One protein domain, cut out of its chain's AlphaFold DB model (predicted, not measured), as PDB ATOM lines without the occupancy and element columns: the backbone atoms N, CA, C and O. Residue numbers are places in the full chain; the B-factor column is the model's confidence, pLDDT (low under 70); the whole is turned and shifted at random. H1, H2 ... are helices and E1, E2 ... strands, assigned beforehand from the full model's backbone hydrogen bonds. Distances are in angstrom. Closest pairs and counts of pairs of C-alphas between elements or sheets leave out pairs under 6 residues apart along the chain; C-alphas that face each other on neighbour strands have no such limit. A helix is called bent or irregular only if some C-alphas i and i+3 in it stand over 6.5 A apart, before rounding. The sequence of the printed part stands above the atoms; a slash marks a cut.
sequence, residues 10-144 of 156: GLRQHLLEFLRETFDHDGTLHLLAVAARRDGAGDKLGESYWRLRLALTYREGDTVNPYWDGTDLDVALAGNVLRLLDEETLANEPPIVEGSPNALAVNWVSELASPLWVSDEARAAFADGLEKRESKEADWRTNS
ATOM      1  N   GLY A  10    -112.798 -93.830  42.181       84.50
ATOM      2  CA  GLY A  10    -112.074 -94.850  42.941       84.50
ATOM      3  C   GLY A  10    -111.533 -94.307  44.265       84.50
ATOM      4  O   GLY A  10    -111.756 -94.915  45.308       84.50
ATOM      5  N   LEU A  11    -110.909 -93.122  44.251       84.44
ATOM      6  CA  LEU A  11    -110.431 -92.472  45.478       84.44
ATOM      7  C   LEU A  11    -111.584 -92.081  46.403       84.44
ATOM      8  O   LEU A  11    -111.477 -92.233  47.618       84.44
ATOM      9  N   ARG A  12    -112.706 -91.614  45.843       88.44
ATOM     10  CA  ARG A  12    -113.909 -91.304  46.623       88.44
ATOM     11  C   ARG A  12    -114.483 -92.544  47.306       88.44
ATOM     12  O   ARG A  12    -114.821 -92.473  48.482       88.44
ATOM     13  N   GLN A  13    -114.602 -93.664  46.593       87.00
ATOM     14  CA  GLN A  13    -115.076 -94.921  47.179       87.00
ATOM     15  C   GLN A  13    -114.126 -95.415  48.269       87.00
ATOM     16  O   GLN A  13    -114.586 -95.781  49.346       87.00
ATOM     17  N   HIS A  14    -112.818 -95.341  48.022       88.56
ATOM     18  CA  HIS A  14    -111.810 -95.725  49.004       88.56
ATOM     19  C   HIS A  14    -111.874 -94.862  50.273       88.56
ATOM     20  O   HIS A  14    -111.779 -95.384  51.380       88.56
ATOM     21  N   LEU A  15    -112.122 -93.556  50.136       88.56
ATOM     22  CA  LEU A  15    -112.338 -92.665  51.276       88.56
ATOM     23  C   LEU A  15    -113.590 -93.036  52.077       88.56
ATOM     24  O   LEU A  15    -113.554 -93.048  53.302       88.56
ATOM     25  N   LEU A  16    -114.701 -93.334  51.405       87.50
ATOM     26  CA  LEU A  16    -115.942 -93.715  52.084       87.50
ATOM     27  C   LEU A  16    -115.813 -95.058  52.810       87.50
ATOM     28  O   LEU A  16    -116.368 -95.212  53.893       87.50
ATOM     29  N   GLU A  17    -115.086 -96.009  52.227       88.69
ATOM     30  CA  GLU A  17    -114.760 -97.282  52.871       88.69
ATOM     31  C   GLU A  17    -113.896 -97.057  54.114       88.69
ATOM     32  O   GLU A  17    -114.267 -97.505  55.192       88.69
ATOM     33  N   PHE A  18    -112.839 -96.248  53.997       88.50
ATOM     34  CA  PHE A  18    -111.991 -95.867  55.126       88.50
ATOM     35  C   PHE A  18    -112.789 -95.225  56.273       88.50
ATOM     36  O   PHE A  18    -112.623 -95.580  57.439       88.50
ATOM     37  N   LEU A  19    -113.693 -94.297  55.952       87.06
ATOM     38  CA  LEU A  19    -114.554 -93.650  56.943       87.06
ATOM     39  C   LEU A  19    -115.529 -94.635  57.593       87.06
ATOM     40  O   LEU A  19    -115.757 -94.567  58.798       87.06
ATOM     41  N   ARG A  20    -116.088 -95.572  56.824       84.56
ATOM     42  CA  ARG A  20    -116.934 -96.635  57.375       84.56
ATOM     43  C   ARG A  20    -116.161 -97.537  58.323       84.56
ATOM     44  O   ARG A  20    -116.658 -97.803  59.403       84.56
ATOM     45  N   GLU A  21    -114.955 -97.958  57.967       84.50
ATOM     46  CA  GLU A  21    -114.125 -98.770  58.864       84.50
ATOM     47  C   GLU A  21    -113.728 -98.000  60.129       84.50
ATOM     48  O   GLU A  21    -113.683 -98.582  61.205       84.50
ATOM     49  N   THR A  22    -113.504 -96.687  60.021       82.94
ATOM     50  CA  THR A  22    -113.119 -95.843  61.164       82.94
ATOM     51  C   THR A  22    -114.271 -95.638  62.154       82.94
ATOM     52  O   THR A  22    -114.060 -95.710  63.363       82.94
ATOM     53  N   PHE A  23    -115.484 -95.358  61.665       78.00
ATOM     54  CA  PHE A  23    -116.618 -94.973  62.516       78.00
ATOM     55  C   PHE A  23    -117.647 -96.081  62.720       78.00
ATOM     56  O   PHE A  23    -118.239 -96.166  63.787       78.00
ATOM     57  N   ASP A  24    -117.880 -96.935  61.732       76.88
ATOM     58  CA  ASP A  24    -118.947 -97.937  61.751       76.88
ATOM     59  C   ASP A  24    -118.412 -99.344  62.065       76.88
ATOM     60  O   ASP A  24    -118.663-100.315  61.352       76.88
ATOM     61  N   HIS A  25    -117.645 -99.463  63.153       68.88
ATOM     62  CA  HIS A  25    -117.051-100.740  63.569       68.88
ATOM     63  C   HIS A  25    -118.092-101.771  64.052       68.88
ATOM     64  O   HIS A  25    -117.885-102.973  63.881       68.88
ATOM     65  N   ASP A  26    -119.208-101.306  64.624       72.38
ATOM     66  CA  ASP A  26    -120.271-102.136  65.213       72.38
ATOM     67  C   ASP A  26    -121.597-102.102  64.420       72.38
ATOM     68  O   ASP A  26    -122.594-102.684  64.850       72.38
ATOM     69  N   GLY A  27    -121.647-101.437  63.259       73.44
ATOM     70  CA  GLY A  27    -122.877-101.306  62.459       73.44
ATOM     71  C   GLY A  27    -123.887-100.294  63.021       73.44
ATOM     72  O   GLY A  27    -125.051-100.283  62.609       73.44
ATOM     73  N   THR A  28    -123.480 -99.499  64.013       80.62
ATOM     74  CA  THR A  28    -124.339 -98.587  64.779       80.62
ATOM     75  C   THR A  28    -124.249 -97.142  64.310       80.62
ATOM     76  O   THR A  28    -125.109 -96.342  64.682       80.62
ATOM     77  N   LEU A  29    -123.252 -96.793  63.494       85.06
ATOM     78  CA  LEU A  29    -123.024 -95.433  63.018       85.06
ATOM     79  C   LEU A  29    -123.278 -95.348  61.514       85.06
ATOM     80  O   LEU A  29    -122.860 -96.183  60.724       85.06
ATOM     81  N   HIS A  30    -123.983 -94.306  61.091       86.25
ATOM     82  CA  HIS A  30    -124.361 -94.076  59.703       86.25
ATOM     83  C   HIS A  30    -123.841 -92.718  59.243       86.25
ATOM     84  O   HIS A  30    -124.095 -91.689  59.866       86.25
ATOM     85  N   LEU A  31    -123.116 -92.708  58.128       88.75
ATOM     86  CA  LEU A  31    -122.661 -91.481  57.478       88.75
ATOM     87  C   LEU A  31    -123.832 -90.842  56.722       88.75
ATOM     88  O   LEU A  31    -124.416 -91.470  55.842       88.75
ATOM     89  N   LEU A  32    -124.139 -89.580  57.026       88.69
ATOM     90  CA  LEU A  32    -125.157 -88.794  56.320       88.69
ATOM     91  C   LEU A  32    -124.559 -87.964  55.194       88.69
ATOM     92  O   LEU A  32    -125.109 -87.907  54.096       88.69
ATOM     93  N   ALA A  33    -123.447 -87.285  55.458       90.88
ATOM     94  CA  ALA A  33    -122.808 -86.437  54.466       90.88
ATOM     95  C   ALA A  33    -121.320 -86.262  54.762       90.88
ATOM     96  O   ALA A  33    -120.901 -86.254  55.919       90.88
ATOM     97  N   VAL A  34    -120.537 -86.114  53.697       91.75
ATOM     98  CA  VAL A  34    -119.081 -85.964  53.747       91.75
ATOM     99  C   VAL A  34    -118.674 -84.842  52.807       91.75
ATOM    100  O   VAL A  34    -119.027 -84.864  51.628       91.75
ATOM    101  N   ALA A  35    -117.897 -83.887  53.305       91.94
ATOM    102  CA  ALA A  35    -117.190 -82.898  52.498       91.94
ATOM    103  C   ALA A  35    -115.683 -83.033  52.721       91.94
ATOM    104  O   ALA A  35    -115.252 -83.404  53.811       91.94
ATOM    105  N   ALA A  36    -114.887 -82.736  51.694       90.19
ATOM    106  CA  ALA A  36    -113.435 -82.846  51.751       90.19
ATOM    107  C   ALA A  36    -112.790 -81.577  51.192       90.19
ATOM    108  O   ALA A  36    -113.071 -81.163  50.075       90.19
ATOM    109  N   ARG A  37    -111.880 -80.958  51.932       88.88
ATOM    110  CA  ARG A  37    -111.104 -79.816  51.456       88.88
ATOM    111  C   ARG A  37    -109.631 -80.163  51.490       88.88
ATOM    112  O   ARG A  37    -109.115 -80.591  52.516       88.88
ATOM    113  N   ARG A  38    -108.940 -79.952  50.374       87.25
ATOM    114  CA  ARG A  38    -107.483 -80.070  50.337       87.25
ATOM    115  C   ARG A  38    -106.885 -78.866  51.052       87.25
ATOM    116  O   ARG A  38    -107.055 -77.744  50.580       87.25
ATOM    117  N   ASP A  39    -106.186 -79.102  52.155       82.81
ATOM    118  CA  ASP A  39    -105.527 -78.040  52.924       82.81
ATOM    119  C   ASP A  39    -104.076 -77.814  52.462       82.81
ATOM    120  O   ASP A  39    -103.537 -76.723  52.637       82.81
ATOM    121  N   GLY A  40    -103.457 -78.788  51.782       77.88
ATOM    122  CA  GLY A  40    -102.135 -78.588  51.187       77.88
ATOM    123  C   GLY A  40    -101.480 -79.833  50.593       77.88
ATOM    124  O   GLY A  40    -102.078 -80.909  50.496       77.88
ATOM    125  N   ALA A  41    -100.227 -79.660  50.169       75.25
ATOM    126  CA  ALA A  41     -99.311 -80.766  49.905       75.25
ATOM    127  C   ALA A  41     -98.668 -81.203  51.228       75.25
ATOM    128  O   ALA A  41     -98.345 -80.352  52.058       75.25
ATOM    129  N   GLY A  42     -98.518 -82.511  51.418       68.00
ATOM    130  CA  GLY A  42     -97.881 -83.073  52.602       68.00
ATOM    131  C   GLY A  42     -96.366 -82.901  52.603       68.00
ATOM    132  O   GLY A  42     -95.765 -82.496  51.605       68.00
ATOM    133  N   ASP A  43     -95.735 -83.248  53.724       66.44
ATOM    134  CA  ASP A  43     -94.275 -83.173  53.877       66.44
ATOM    135  C   ASP A  43     -93.542 -84.193  52.988       66.44
ATOM    136  O   ASP A  43     -92.349 -84.053  52.701       66.44
ATOM    137  N   LYS A  44     -94.252 -85.230  52.526       67.94
ATOM    138  CA  LYS A  44     -93.727 -86.262  51.627       67.94
ATOM    139  C   LYS A  44     -94.128 -86.006  50.176       67.94
ATOM    140  O   LYS A  44     -95.238 -85.583  49.865       67.94
ATOM    141  N   LEU A  45     -93.217 -86.339  49.258       67.94
ATOM    142  CA  LEU A  45     -93.447 -86.209  47.820       67.94
ATOM    143  C   LEU A  45     -94.662 -87.061  47.394       67.94
ATOM    144  O   LEU A  45     -94.623 -88.284  47.510       67.94
ATOM    145  N   GLY A  46     -95.718 -86.415  46.895       69.62
ATOM    146  CA  GLY A  46     -96.954 -87.087  46.468       69.62
ATOM    147  C   GLY A  46     -97.978 -87.334  47.582       69.62
ATOM    148  O   GLY A  46     -98.989 -87.988  47.333       69.62
ATOM    149  N   GLU A  47     -97.742 -86.815  48.789       81.81
ATOM    150  CA  GLU A  47     -98.727 -86.787  49.869       81.81
ATOM    151  C   GLU A  47     -99.556 -85.500  49.789       81.81
ATOM    152  O   GLU A  47     -99.057 -84.430  49.431       81.81
ATOM    153  N   SER A  48    -100.845 -85.595  50.086       84.50
ATOM    154  CA  SER A  48    -101.757 -84.454  50.161       84.50
ATOM    155  C   SER A  48    -102.531 -84.509  51.463       84.50
ATOM    156  O   SER A  48    -103.033 -85.570  51.832       84.50
ATOM    157  N   TYR A  49    -102.653 -83.367  52.130       88.44
ATOM    158  CA  TYR A  49    -103.423 -83.249  53.360       88.44
ATOM    159  C   TYR A  49    -104.821 -82.730  53.056       88.44
ATOM    160  O   TYR A  49    -105.007 -81.780  52.284       88.44
ATOM    161  N   TRP A  50    -105.799 -83.383  53.664       89.00
ATOM    162  CA  TRP A  50    -107.209 -83.132  53.456       89.00
ATOM    163  C   TRP A  50    -107.914 -83.029  54.791       89.00
ATOM    164  O   TRP A  50    -107.802 -83.923  55.623       89.00
ATOM    165  N   ARG A  51    -108.704 -81.975  54.936       90.00
ATOM    166  CA  ARG A  51    -109.679 -81.860  56.003       90.00
ATOM    167  C   ARG A  51    -111.009 -82.400  55.520       90.00
ATOM    168  O   ARG A  51    -111.505 -81.994  54.469       90.00
ATOM    169  N   LEU A  52    -111.587 -83.314  56.273       90.25
ATOM    170  CA  LEU A  52    -112.917 -83.852  56.061       90.25
ATOM    171  C   LEU A  52    -113.860 -83.248  57.090       90.25
ATOM    172  O   LEU A  52    -113.480 -83.033  58.236       90.25
ATOM    173  N   ARG A  53    -115.099 -83.022  56.673       91.25
ATOM    174  CA  ARG A  53    -116.212 -82.690  57.558       91.25
ATOM    175  C   ARG A  53    -117.303 -83.721  57.363       91.25
ATOM    176  O   ARG A  53    -117.757 -83.934  56.234       91.25
ATOM    177  N   LEU A  54    -117.697 -84.358  58.456       90.56
ATOM    178  CA  LEU A  54    -118.613 -85.487  58.472       90.56
ATOM    179  C   LEU A  54    -119.844 -85.172  59.302       90.56
ATOM    180  O   LEU A  54    -119.734 -84.729  60.442       90.56
ATOM    181  N   ALA A  55    -121.005 -85.491  58.747       91.38
ATOM    182  CA  ALA A  55    -122.228 -85.645  59.514       91.38
ATOM    183  C   ALA A  55    -122.482 -87.140  59.732       91.38
ATOM    184  O   ALA A  55    -122.639 -87.897  58.767       91.38
ATOM    185  N   LEU A  56    -122.510 -87.547  60.995       90.06
ATOM    186  CA  LEU A  56    -122.702 -88.914  61.458       90.06
ATOM    187  C   LEU A  56    -124.005 -88.994  62.243       90.06
ATOM    188  O   LEU A  56    -124.415 -88.046  62.893       90.06
ATOM    189  N   THR A  57    -124.671 -90.130  62.205       89.69
ATOM    190  CA  THR A  57    -125.865 -90.374  63.013       89.69
ATOM    191  C   THR A  57    -125.863 -91.814  63.485       89.69
ATOM    192  O   THR A  57    -125.137 -92.648  62.950       89.69
ATOM    193  N   TYR A  58    -126.678 -92.122  64.482       86.00
ATOM    194  CA  TYR A  58    -126.840 -93.488  64.949       86.00
ATOM    195  C   TYR A  58    -127.906 -94.215  64.139       86.00
ATOM    196  O   TYR A  58    -128.938 -93.651  63.771       86.00
ATOM    197  N   ARG A  59    -127.673 -95.496  63.887       82.75
ATOM    198  CA  ARG A  59    -128.672 -96.405  63.345       82.75
ATOM    199  C   ARG A  59    -129.196 -97.295  64.468       82.75
ATOM    200  O   ARG A  59    -128.439 -98.034  65.091       82.75
ATOM    201  N   GLU A  60    -130.504 -97.259  64.690       80.00
ATOM    202  CA  GLU A  60    -131.217 -98.193  65.563       80.00
ATOM    203  C   GLU A  60    -131.954 -99.223  64.694       80.00
ATOM    204  O   GLU A  60    -133.071 -99.004  64.220       80.00
ATOM    205  N   GLY A  61    -131.300-100.363  64.449       77.88
ATOM    206  CA  GLY A  61    -131.839-101.430  63.598       77.88
ATOM    207  C   GLY A  61    -131.945-100.997  62.134       77.88
ATOM    208  O   GLY A  61    -130.935-100.694  61.507       77.88
ATOM    209  N   ASP A  62    -133.162-100.964  61.587       76.31
ATOM    210  CA  ASP A  62    -133.440-100.508  60.214       76.31
ATOM    211  C   ASP A  62    -133.711 -98.997  60.113       76.31
ATOM    212  O   ASP A  62    -133.930 -98.476  59.019       76.31
ATOM    213  N   THR A  63    -133.733 -98.277  61.241       79.12
ATOM    214  CA  THR A  63    -134.081 -96.850  61.268       79.12
ATOM    215  C   THR A  63    -132.871 -95.996  61.620       79.12
ATOM    216  O   THR A  63    -132.122 -96.288  62.550       79.12
ATOM    217  N   VAL A  64    -132.686 -94.917  60.865       83.94
ATOM    218  CA  VAL A  64    -131.656 -93.907  61.119       83.94
ATOM    219  C   VAL A  64    -132.210 -92.864  62.089       83.94
ATOM    220  O   VAL A  64    -133.352 -92.422  61.939       83.94
ATOM    221  N   ASN A  65    -131.418 -92.471  63.084       85.06
ATOM    222  CA  ASN A  65    -131.811 -91.463  64.058       85.06
ATOM    223  C   ASN A  65    -132.100 -90.126  63.333       85.06
ATOM    224  O   ASN A  65    -131.354 -89.733  62.432       85.06
ATOM    225  N   PRO A  66    -133.203 -89.422  63.660       83.25
ATOM    226  CA  PRO A  66    -133.538 -88.133  63.046       83.25
ATOM    227  C   PRO A  66    -132.538 -87.004  63.356       83.25
ATOM    228  O   PRO A  66    -132.644 -85.925  62.755       83.25
ATOM    229  N   TYR A  67    -131.607 -87.245  64.282       86.75
ATOM    230  CA  TYR A  67    -130.559 -86.319  64.677       86.75
ATOM    231  C   TYR A  67    -129.162 -86.826  64.310       86.75
ATOM    232  O   TYR A  67    -128.919 -88.031  64.279       86.75
ATOM    233  N   TRP A  68    -128.242 -85.896  64.071       90.31
ATOM    234  CA  TRP A  68    -126.862 -86.159  63.687       90.31
ATOM    235  C   TRP A  68    -125.873 -85.339  64.504       90.31
ATOM    236  O   TRP A  68    -126.179 -84.234  64.966       90.31
ATOM    237  N   ASP A  69    -124.670 -85.891  64.587       89.50
ATOM    238  CA  ASP A  69    -123.498 -85.318  65.215       89.50
ATOM    239  C   ASP A  69    -122.438 -85.014  64.146       89.50
ATOM    240  O   ASP A  69    -122.232 -85.771  63.191       89.50
ATOM    241  N   GLY A  70    -121.794 -83.859  64.265       88.69
ATOM    242  CA  GLY A  70    -120.820 -83.340  63.313       88.69
ATOM    243  C   GLY A  70    -119.406 -83.444  63.835       88.69
ATOM    244  O   GLY A  70    -119.138 -83.005  64.948       88.69
ATOM    245  N   THR A  71    -118.482 -83.942  63.020       88.44
ATOM    246  CA  THR A  71    -117.055 -83.959  63.360       88.44
ATOM    247  C   THR A  71    -116.191 -83.582  62.159       88.44
ATOM    248  O   THR A  71    -116.591 -83.785  61.008       88.44
ATOM    249  N   ASP A  72    -115.018 -83.026  62.437       89.00
ATOM    250  CA  ASP A  72    -113.987 -82.744  61.442       89.00
ATOM    251  C   ASP A  72    -112.823 -83.723  61.640       89.00
ATOM    252  O   ASP A  72    -112.537 -84.161  62.750       89.00
ATOM    253  N   LEU A  73    -112.149 -84.071  60.550       87.81
ATOM    254  CA  LEU A  73    -111.011 -84.986  60.544       87.81
ATOM    255  C   LEU A  73    -109.936 -84.473  59.617       87.81
ATOM    256  O   LEU A  73    -110.240 -83.974  58.539       87.81
ATOM    257  N   ASP A  74    -108.687 -84.734  59.960       87.88
ATOM    258  CA  ASP A  74    -107.571 -84.488  59.064       87.88
ATOM    259  C   ASP A  74    -106.982 -85.827  58.597       87.88
ATOM    260  O   ASP A  74    -106.624 -86.696  59.395       87.88
ATOM    261  N   VAL A  75    -106.906 -86.007  57.277       88.12
ATOM    262  CA  VAL A  75    -106.364 -87.208  56.634       88.12
ATOM    263  C   VAL A  75    -105.237 -86.860  55.669       88.12
ATOM    264  O   VAL A  75    -105.260 -85.848  54.966       88.12
ATOM    265  N   ALA A  76    -104.254 -87.747  55.594       87.88
ATOM    266  CA  ALA A  76    -103.221 -87.736  54.574       87.88
ATOM    267  C   ALA A  76    -103.536 -88.779  53.500       87.88
ATOM    268  O   ALA A  76    -103.753 -89.955  53.797       87.88
ATOM    269  N   LEU A  77    -103.522 -88.342  52.241       85.94
ATOM    270  CA  LEU A  77    -103.595 -89.200  51.065       85.94
ATOM    271  C   LEU A  77    -102.207 -89.280  50.429       85.94
ATOM    272  O   LEU A  77    -101.715 -88.289  49.891       85.94
ATOM    273  N   ALA A  78    -101.591 -90.460  50.459       84.00
ATOM    274  CA  ALA A  78    -100.320 -90.744  49.797       84.00
ATOM    275  C   ALA A  78    -100.523 -91.848  48.749       84.00
ATOM    276  O   ALA A  78    -100.571 -93.039  49.070       84.00
ATOM    277  N   GLY A  79    -100.672 -91.457  47.480       79.19
ATOM    278  CA  GLY A  79    -101.042 -92.385  46.409       79.19
ATOM    279  C   GLY A  79    -102.427 -92.993  46.652       79.19
ATOM    280  O   GLY A  79    -103.421 -92.283  46.582       79.19
ATOM    281  N   ASN A  80    -102.482 -94.294  46.956       74.88
ATOM    282  CA  ASN A  80    -103.723 -95.023  47.262       74.88
ATOM    283  C   ASN A  80    -103.825 -95.426  48.743       74.88
ATOM    284  O   ASN A  80    -104.469 -96.416  49.073       74.88
ATOM    285  N   VAL A  81    -103.104 -94.730  49.623       81.31
ATOM    286  CA  VAL A  81    -103.103 -94.997  51.063       81.31
ATOM    287  C   VAL A  81    -103.659 -93.778  51.784       81.31
ATOM    288  O   VAL A  81    -103.106 -92.684  51.661       81.31
ATOM    289  N   LEU A  82    -104.731 -93.994  52.546       86.31
ATOM    290  CA  LEU A  82    -105.339 -93.020  53.449       86.31
ATOM    291  C   LEU A  82    -104.882 -93.272  54.881       86.31
ATOM    292  O   LEU A  82    -104.782 -94.421  55.313       86.31
ATOM    293  N   ARG A  83    -104.574 -92.198  55.608       85.44
ATOM    294  CA  ARG A  83    -104.199 -92.255  57.025       85.44
ATOM    295  C   ARG A  83    -104.793 -91.076  57.771       85.44
ATOM    296  O   ARG A  83    -104.753 -89.960  57.256       85.44
ATOM    297  N   LEU A  84    -105.286 -91.319  58.978       85.62
ATOM    298  CA  LEU A  84    -105.648 -90.255  59.910       85.62
ATOM    299  C   LEU A  84    -104.372 -89.568  60.390       85.62
ATOM    300  O   LEU A  84    -103.377 -90.230  60.690       85.62
ATOM    301  N   LEU A  85    -104.386 -88.240  60.395       82.69
ATOM    302  CA  LEU A  85    -103.274 -87.442  60.904       82.69
ATOM    303  C   LEU A  85    -103.350 -87.274  62.421       82.69
ATOM    304  O   LEU A  85    -102.307 -87.141  63.055       82.69
ATOM    305  N   ASP A  86    -104.556 -87.314  62.985       75.69
ATOM    306  CA  ASP A  86    -104.782 -87.050  64.401       75.69
ATOM    307  C   ASP A  86    -105.878 -87.974  64.972       75.69
ATOM    308  O   ASP A  86    -107.038 -87.612  65.138       75.69
ATOM    309  N   GLU A  87    -105.519 -89.242  65.201       70.12
ATOM    310  CA  GLU A  87    -106.433 -90.248  65.774       70.12
ATOM    311  C   GLU A  87    -106.785 -89.944  67.242       70.12
ATOM    312  O   GLU A  87    -107.886 -90.252  67.702       70.12
ATOM    313  N   GLU A  88    -105.858 -89.333  67.987       65.06
ATOM    314  CA  GLU A  88    -106.036 -89.043  69.414       65.06
ATOM    315  C   GLU A  88    -107.023 -87.899  69.661       65.06
ATOM    316  O   GLU A  88    -107.793 -87.970  70.623       65.06
ATOM    317  N   THR A  89    -107.050 -86.870  68.810       60.56
ATOM    318  CA  THR A  89    -108.078 -85.820  68.891       60.56
ATOM    319  C   THR A  89    -109.456 -86.368  68.576       60.56
ATOM    320  O   THR A  89    -110.387 -86.068  69.312       60.56
ATOM    321  N   LEU A  90    -109.602 -87.262  67.596       64.69
ATOM    322  CA  LEU A  90    -110.905 -87.854  67.292       64.69
ATOM    323  C   LEU A  90    -111.508 -88.625  68.477       64.69
ATOM    324  O   LEU A  90    -112.714 -88.567  68.708       64.69
ATOM    325  N   ALA A  91    -110.683 -89.348  69.236       64.50
ATOM    326  CA  ALA A  91    -111.154 -90.124  70.381       64.50
ATOM    327  C   ALA A  91    -111.511 -89.260  71.606       64.50
ATOM    328  O   ALA A  91    -112.232 -89.727  72.489       64.50
ATOM    329  N   ASN A  92    -110.984 -88.033  71.689       62.06
ATOM    330  CA  ASN A  92    -111.090 -87.184  72.879       62.06
ATOM    331  C   ASN A  92    -111.864 -85.877  72.651       62.06
ATOM    332  O   ASN A  92    -112.298 -85.263  73.629       62.06
ATOM    333  N   GLU A  93    -112.034 -85.436  71.407       63.72
ATOM    334  CA  GLU A  93    -112.805 -84.242  71.084       63.72
ATOM    335  C   GLU A  93    -114.288 -84.591  70.926       63.72
ATOM    336  O   GLU A  93    -114.646 -85.499  70.172       63.72
ATOM    337  N   PRO A  94    -115.180 -83.885  71.645       65.88
ATOM    338  CA  PRO A  94    -116.608 -84.034  71.434       65.88
ATOM    339  C   PRO A  94    -116.972 -83.591  70.010       65.88
ATOM    340  O   PRO A  94    -116.275 -82.756  69.424       65.88
ATOM    341  N   PRO A  95    -118.084 -84.099  69.454       76.62
ATOM    342  CA  PRO A  95    -118.542 -83.650  68.152       76.62
ATOM    343  C   PRO A  95    -118.774 -82.129  68.162       76.62
ATOM    344  O   PRO A  95    -119.301 -81.556  69.118       76.62
ATOM    345  N   ILE A  96    -118.372 -81.464  67.078       81.38
ATOM    346  CA  ILE A  96    -118.510 -80.014  66.866       81.38
ATOM    347  C   ILE A  96    -119.986 -79.603  66.891       81.38
ATOM    348  O   ILE A  96    -120.335 -78.499  67.311       81.38
ATOM    349  N   VAL A  97    -120.851 -80.494  66.413       84.44
ATOM    350  CA  VAL A  97    -122.303 -80.341  66.426       84.44
ATOM    351  C   VAL A  97    -122.894 -81.587  67.060       84.44
ATOM    352  O   VAL A  97    -122.521 -82.681  66.668       84.44
ATOM    353  N   GLU A  98    -123.832 -81.434  67.987       84.31
ATOM    354  CA  GLU A  98    -124.506 -82.562  68.636       84.31
ATOM    355  C   GLU A  98    -126.020 -82.448  68.438       84.31
ATOM    356  O   GLU A  98    -126.596 -81.361  68.574       84.31
ATOM    357  N   GLY A  99    -126.673 -83.559  68.096       83.06
ATOM    358  CA  GLY A  99    -128.132 -83.672  68.089       83.06
ATOM    359  C   GLY A  99    -128.850 -82.745  67.100       83.06
ATOM    360  O   GLY A  99    -129.976 -82.311  67.356       83.06
ATOM    361  N   SER A 100    -128.222 -82.402  65.974       85.12
ATOM    362  CA  SER A 100    -128.837 -81.525  64.970       85.12
ATOM    363  C   SER A 100    -129.782 -82.288  64.039       85.12
ATOM    364  O   SER A 100    -129.568 -83.463  63.793       85.12
ATOM    365  N   PRO A 101    -130.838 -81.674  63.474       86.75
ATOM    366  CA  PRO A 101    -131.742 -82.368  62.553       86.75
ATOM    367  C   PRO A 101    -131.063 -82.757  61.235       86.75
ATOM    368  O   PRO A 101    -130.382 -81.919  60.636       86.75
ATOM    369  N   ASN A 102    -131.329 -83.963  60.714       85.81
ATOM    370  CA  ASN A 102    -130.708 -84.489  59.478       85.81
ATOM    371  C   ASN A 102    -130.846 -83.566  58.257       85.81
ATOM    372  O   ASN A 102    -129.953 -83.513  57.415       85.81
ATOM    373  N   ALA A 103    -131.913 -82.766  58.190       83.56
ATOM    374  CA  ALA A 103    -132.118 -81.771  57.135       83.56
ATOM    375  C   ALA A 103    -131.010 -80.699  57.063       83.56
ATOM    376  O   ALA A 103    -130.834 -80.057  56.031       83.56
ATOM    377  N   LEU A 104    -130.271 -80.476  58.153       85.62
ATOM    378  CA  LEU A 104    -129.187 -79.494  58.218       85.62
ATOM    379  C   LEU A 104    -127.807 -80.098  57.938       85.62
ATOM    380  O   LEU A 104    -126.880 -79.335  57.670       85.62
ATOM    381  N   ALA A 105    -127.679 -81.429  57.938       87.38
ATOM    382  CA  ALA A 105    -126.407 -82.124  57.756       87.38
ATOM    383  C   ALA A 105    -125.708 -81.698  56.458       87.38
ATOM    384  O   ALA A 105    -124.541 -81.312  56.469       87.38
ATOM    385  N   VAL A 106    -126.449 -81.679  55.342       87.00
ATOM    386  CA  VAL A 106    -125.913 -81.308  54.022       87.00
ATOM    387  C   VAL A 106    -125.414 -79.863  54.001       87.00
ATOM    388  O   VAL A 106    -124.329 -79.600  53.485       87.00
ATOM    389  N   ASN A 107    -126.175 -78.931  54.581       87.88
ATOM    390  CA  ASN A 107    -125.782 -77.523  54.636       87.88
ATOM    391  C   ASN A 107    -124.506 -77.337  55.453       87.88
ATOM    392  O   ASN A 107    -123.602 -76.646  55.000       87.88
ATOM    393  N   TRP A 108    -124.420 -77.988  56.612       88.31
ATOM    394  CA  TRP A 108    -123.284 -77.848  57.514       88.31
ATOM    395  C   TRP A 108    -121.990 -78.433  56.935       88.31
ATOM    396  O   TRP A 108    -120.948 -77.775  56.958       88.31
ATOM    397  N   VAL A 109    -122.038 -79.630  56.329       88.56
ATOM    398  CA  VAL A 109    -120.843 -80.169  55.652       88.56
ATOM    399  C   VAL A 109    -120.430 -79.294  54.466       88.56
ATOM    400  O   VAL A 109    -119.238 -79.139  54.199       88.56
ATOM    401  N   SER A 110    -121.404 -78.659  53.805       88.12
ATOM    402  CA  SER A 110    -121.159 -77.760  52.674       88.12
ATOM    403  C   SER A 110    -120.449 -76.463  53.072       88.12
ATOM    404  O   SER A 110    -119.858 -75.813  52.213       88.12
ATOM    405  N   GLU A 111    -120.460 -76.090  54.359       88.81
ATOM    406  CA  GLU A 111    -119.696 -74.939  54.859       88.81
ATOM    407  C   GLU A 111    -118.179 -75.161  54.765       88.81
ATOM    408  O   GLU A 111    -117.428 -74.191  54.671       88.81
ATOM    409  N   LEU A 112    -117.715 -76.420  54.770       86.62
ATOM    410  CA  LEU A 112    -116.298 -76.730  54.565       86.62
ATOM    411  C   LEU A 112    -115.923 -76.680  53.077       86.62
ATOM    412  O   LEU A 112    -114.963 -76.006  52.694       86.62
ATOM    413  N   ALA A 113    -116.637 -77.452  52.258       88.44
ATOM    414  CA  ALA A 113    -116.422 -77.603  50.823       88.44
ATOM    415  C   ALA A 113    -117.665 -78.225  50.173       88.44
ATOM    416  O   ALA A 113    -118.560 -78.699  50.864       88.44
ATOM    417  N   SER A 114    -117.711 -78.285  48.837       87.19
ATOM    418  CA  SER A 114    -118.797 -78.997  48.147       87.19
ATOM    419  C   SER A 114    -118.896 -80.445  48.649       87.19
ATOM    420  O   SER A 114    -117.866 -81.115  48.732       87.19
ATOM    421  N   PRO A 115    -120.093 -80.950  48.983       87.38
ATOM    422  CA  PRO A 115    -120.231 -82.284  49.545       87.38
ATOM    423  C   PRO A 115    -119.744 -83.320  48.534       87.38
ATOM    424  O   PRO A 115    -120.183 -83.363  47.384       87.38
ATOM    425  N   LEU A 116    -118.809 -84.146  48.981       88.50
ATOM    426  CA  LEU A 116    -118.232 -85.237  48.213       88.50
ATOM    427  C   LEU A 116    -119.243 -86.374  48.046       88.50
ATOM    428  O   LEU A 116    -119.329 -87.007  46.992       88.50
ATOM    429  N   TRP A 117    -119.996 -86.635  49.111       89.88
ATOM    430  CA  TRP A 117    -120.990 -87.690  49.173       89.88
ATOM    431  C   TRP A 117    -122.090 -87.322  50.168       89.88
ATOM    432  O   TRP A 117    -121.833 -86.683  51.188       89.88
ATOM    433  N   VAL A 118    -123.321 -87.719  49.853       88.75
ATOM    434  CA  VAL A 118    -124.506 -87.502  50.687       88.75
ATOM    435  C   VAL A 118    -125.377 -88.748  50.594       88.75
ATOM    436  O   VAL A 118    -125.621 -89.226  49.483       88.75
ATOM    437  N   SER A 119    -125.845 -89.242  51.736       87.50
ATOM    438  CA  SER A 119    -126.739 -90.392  51.832       87.50
ATOM    439  C   SER A 119    -128.151 -90.056  51.338       87.50
ATOM    440  O   SER A 119    -128.567 -88.890  51.310       87.50
ATOM    441  N   ASP A 120    -128.912 -91.079  50.952       85.62
ATOM    442  CA  ASP A 120    -130.300 -90.905  50.521       85.62
ATOM    443  C   ASP A 120    -131.188 -90.377  51.656       85.62
ATOM    444  O   ASP A 120    -132.053 -89.540  51.411       85.62
ATOM    445  N   GLU A 121    -130.929 -90.766  52.909       84.81
ATOM    446  CA  GLU A 121    -131.662 -90.261  54.075       84.81
ATOM    447  C   GLU A 121    -131.399 -88.772  54.306       84.81
ATOM    448  O   GLU A 121    -132.333 -88.011  54.556       84.81
ATOM    449  N   ALA A 122    -130.144 -88.329  54.176       82.88
ATOM    450  CA  ALA A 122    -129.792 -86.919  54.294       82.88
ATOM    451  C   ALA A 122    -130.412 -86.088  53.160       82.88
ATOM    452  O   ALA A 122    -130.906 -84.985  53.400       82.88
ATOM    453  N   ARG A 123    -130.451 -86.624  51.932       83.50
ATOM    454  CA  ARG A 123    -131.128 -85.984  50.790       83.50
ATOM    455  C   ARG A 123    -132.637 -85.902  50.986       83.50
ATOM    456  O   ARG A 123    -133.216 -84.850  50.730       83.50
ATOM    457  N   ALA A 124    -133.263 -86.981  51.449       82.69
ATOM    458  CA  ALA A 124    -134.694 -87.020  51.724       82.69
ATOM    459  C   ALA A 124    -135.067 -86.051  52.854       82.69
ATOM    460  O   ALA A 124    -136.000 -85.268  52.703       82.69
ATOM    461  N   ALA A 125    -134.294 -86.030  53.945       80.75
ATOM    462  CA  ALA A 125    -134.495 -85.094  55.049       80.75
ATOM    463  C   ALA A 125    -134.286 -83.634  54.615       80.75
ATOM    464  O   ALA A 125    -135.016 -82.748  55.057       80.75
ATOM    465  N   PHE A 126    -133.314 -83.373  53.737       77.56
ATOM    466  CA  PHE A 126    -133.090 -82.047  53.164       77.56
ATOM    467  C   PHE A 126    -134.274 -81.588  52.299       77.56
ATOM    468  O   PHE A 126    -134.731 -80.455  52.452       77.56
ATOM    469  N   ALA A 127    -134.802 -82.463  51.437       75.06
ATOM    470  CA  ALA A 127    -135.966 -82.171  50.600       75.06
ATOM    471  C   ALA A 127    -137.239 -81.938  51.436       75.06
ATOM    472  O   ALA A 127    -137.889 -80.907  51.276       75.06
ATOM    473  N   ASP A 128    -137.531 -82.817  52.401       72.88
ATOM    474  CA  ASP A 128    -138.672 -82.675  53.321       72.88
ATOM    475  C   ASP A 128    -138.564 -81.399  54.177       72.88
ATOM    476  O   ASP A 128    -139.544 -80.681  54.396       72.88
ATOM    477  N   GLY A 129    -137.350 -81.058  54.624       61.44
ATOM    478  CA  GLY A 129    -137.079 -79.818  55.346       61.44
ATOM    479  C   GLY A 129    -137.303 -78.560  54.500       61.44
ATOM    480  O   GLY A 129    -137.742 -77.536  55.034       61.44
ATOM    481  N   LEU A 130    -137.033 -78.629  53.193       60.59
ATOM    482  CA  LEU A 130    -137.292 -77.547  52.245       60.59
ATOM    483  C   LEU A 130    -138.800 -77.382  52.003       60.59
ATOM    484  O   LEU A 130    -139.317 -76.281  52.177       60.59
ATOM    485  N   GLU A 131    -139.521 -78.475  51.739       60.00
ATOM    486  CA  GLU A 131    -140.978 -78.459  51.540       60.00
ATOM    487  C   GLU A 131    -141.728 -77.945  52.779       60.00
ATOM    488  O   GLU A 131    -142.678 -77.162  52.671       60.00
ATOM    489  N   LYS A 132    -141.276 -78.306  53.988       57.47
ATOM    490  CA  LYS A 132    -141.833 -77.769  55.242       57.47
ATOM    491  C   LYS A 132    -141.546 -76.283  55.425       57.47
ATOM    492  O   LYS A 132    -142.396 -75.576  55.968       57.47
ATOM    493  N   ARG A 133    -140.379 -75.789  54.994       55.19
ATOM    494  CA  ARG A 133    -140.064 -74.349  55.017       55.19
ATOM    495  C   ARG A 133    -140.941 -73.574  54.043       55.19
ATOM    496  O   ARG A 133    -141.520 -72.574  54.454       55.19
ATOM    497  N   GLU A 134    -141.124 -74.075  52.826       55.94
ATOM    498  CA  GLU A 134    -142.009 -73.459  51.832       55.94
ATOM    499  C   GLU A 134    -143.477 -73.475  52.280       55.94
ATOM    500  O   GLU A 134    -144.178 -72.474  52.151       55.94
ATOM    501  N   SER A 135    -143.926 -74.565  52.909       55.53
ATOM    502  CA  SER A 135    -145.284 -74.671  53.462       55.53
ATOM    503  C   SER A 135    -145.512 -73.703  54.626       55.53
ATOM    504  O   SER A 135    -146.558 -73.062  54.710       55.53
ATOM    505  N   LYS A 136    -144.518 -73.538  55.509       52.75
ATOM    506  CA  LYS A 136    -144.570 -72.573  56.620       52.75
ATOM    507  C   LYS A 136    -144.476 -71.127  56.116       52.75
ATOM    508  O   LYS A 136    -145.055 -70.231  56.729       52.75
ATOM    509  N   GLU A 137    -143.782 -70.907  54.995       51.47
ATOM    510  CA  GLU A 137    -143.735 -69.622  54.296       51.47
ATOM    511  C   GLU A 137    -145.034 -69.255  53.569       51.47
ATOM    512  O   GLU A 137    -145.430 -68.089  53.538       51.47
ATOM    513  N   ALA A 138    -145.738 -70.242  53.026       54.16
ATOM    514  CA  ALA A 138    -147.071 -70.042  52.484       54.16
ATOM    515  C   ALA A 138    -148.074 -69.721  53.604       54.16
ATOM    516  O   ALA A 138    -148.805 -68.738  53.493       54.16
ATOM    517  N   ASP A 139    -148.045 -70.472  54.711       52.47
ATOM    518  CA  ASP A 139    -149.005 -70.333  55.813       52.47
ATOM    519  C   ASP A 139    -148.954 -68.947  56.487       52.47
ATOM    520  O   ASP A 139    -150.005 -68.329  56.677       52.47
ATOM    521  N   TRP A 140    -147.760 -68.376  56.739       52.25
ATOM    522  CA  TRP A 140    -147.675 -67.008  57.287       52.25
ATOM    523  C   TRP A 140    -148.230 -65.957  56.328       52.25
ATOM    524  O   TRP A 140    -148.841 -64.996  56.793       52.25
ATOM    525  N   ARG A 141    -148.060 -66.112  55.008       50.97
ATOM    526  CA  ARG A 141    -148.595 -65.145  54.033       50.97
ATOM    527  C   ARG A 141    -150.119 -65.175  53.995       50.97
ATOM    528  O   ARG A 141    -150.742 -64.117  53.928       50.97
ATOM    529  N   THR A 142    -150.716 -66.361  54.095       53.09
ATOM    530  CA  THR A 142    -152.177 -66.512  54.170       53.09
ATOM    531  C   THR A 142    -152.756 -66.016  55.494       53.09
ATOM    532  O   THR A 142    -153.795 -65.364  55.476       53.09
ATOM    533  N   ASN A 143    -152.073 -66.231  56.625       49.75
ATOM    534  CA  ASN A 143    -152.542 -65.767  57.938       49.75
ATOM    535  C   ASN A 143    -152.209 -64.296  58.254       49.75
ATOM    536  O   ASN A 143    -152.844 -63.716  59.126       49.75
ATOM    537  N   SER A 144    -151.272 -63.661  57.544       49.72
ATOM    538  CA  SER A 144    -150.947 -62.230  57.736       49.72
ATOM    539  C   SER A 144    -151.837 -61.281  56.918       49.72
ATOM    540  O   SER A 144    -151.620 -60.074  56.939       49.72
TER     541      SER A 144
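This is residues 10 to 144 of the 156 residues of an uncharacterized protein of Paenibacillus sophorae (UniProt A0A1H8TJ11). A twisted antiparallel sheet, with three long bent strands E1, E2 and E3, curls round helix H1, while helix H3 packs on those same three strands. The long helix H4 starts beside H3 and leaves this body as an arm, sticking out with residues 131 to 143; the small helix H2 only grazes the sheet. The printed part has 135 residues with four named helices and six named strands; along the chain come H1, then E1 to E4, then H2, E5, H3, E6 and H4; the class is mixed, helices and strands, and the sheet is branched, E3 having E2 on one side and E4 and E5 on the other side. The whole is only just compact, close to loose, with a radius of gyration of the C-alphas of 17.1 A, and elongated, spanning 63 by 32 by 29 A.

Begin with the sheet, at E1, residues 29 to 41, E2, residues 47 to 60, E3, residues 63 to 78, and E4, residues 81 to 84: they form a meander, each strand the antiparallel neighbour of the one before, and each consecutive pair is a hairpin. Between E1 and E2 look at N 37 and O 51, 2.8 A apart; between E2 and E3 at N 52 and O 73, 2.7 A. E1 bends by 76 degrees at residue 32, E2 by 56 degrees at residue 51 and E3 by 98 degrees at residue 66. On the side of E3 away from E2 the pairing is staggered: E4 is beside residues 75 to 78, with N 76 and O 83 at 2.8 A, and E5, residues 97 to 101, is beside residues 67 to 70, with N 68 and O 100 at 2.8 A. E6, residues 115 to 118, lies on the other side of E1 from E2, antiparallel to E1, with N 34 and O 117 at 2.9 A. The sheet curls round H1, residues 10 to 23; the closest C-alphas of H1 and E4 are those of Leu 15 and Leu 82, 7.3 A apart. H3, residues 102 to 110, is on the sheet too, and its closest C-alpha pair with E1 is Ala 35 and Val 109, 5.5 A. H4, residues 120 to 143, only grazes the sheet with residues 120 to 129. H4 touches H3 with residues 121 to 129 alone, closest at the C-alphas of Ala 103 and Phe 126, 4.1 A, and their lines are only just about perpendicular at 73 degrees. H2, residues 87 to 92, grazes the sheet with residues 87 to 90 and is apart from H1, H3 and H4. Every O i to N i+4 pair is within hydrogen-bond range in H1 and H2, against 3 of 5 in H3 and 19 of 20 in H4.

Find C-alpha 63 at (-134.081, -96.850, 61.268); from there E3 covers 36.2 A to C-alpha 78. E2 covers 37.8 A and E1 30.8 A, while E4, E5 and E6 have four, five and four residues. H1 begins at C-alpha 10, (-112.074, -94.850, 42.941), and runs 20.1 A. H2 has six residues; H3, with nine, is irregular, but only just: C-alphas 103 and 106 are 7.0 A apart. H4 runs 34.4 A to C-alpha 143 at (-152.542, -65.767, 57.938).

The C-alphas farthest apart are those of Leu 45 and Asn 143, 63.3 A. Residues 131 to 144, of which 131 to 143 belong to H4, stand free; without them the body spans 45 by 29 by 27 A. The printed part has no cut, and each link between named elements is tight. The mean pLDDT of the printed part is 79.5; look for values under 70 at residue 25 and residues 42 to 46, 88 to 94 and 129 to 144.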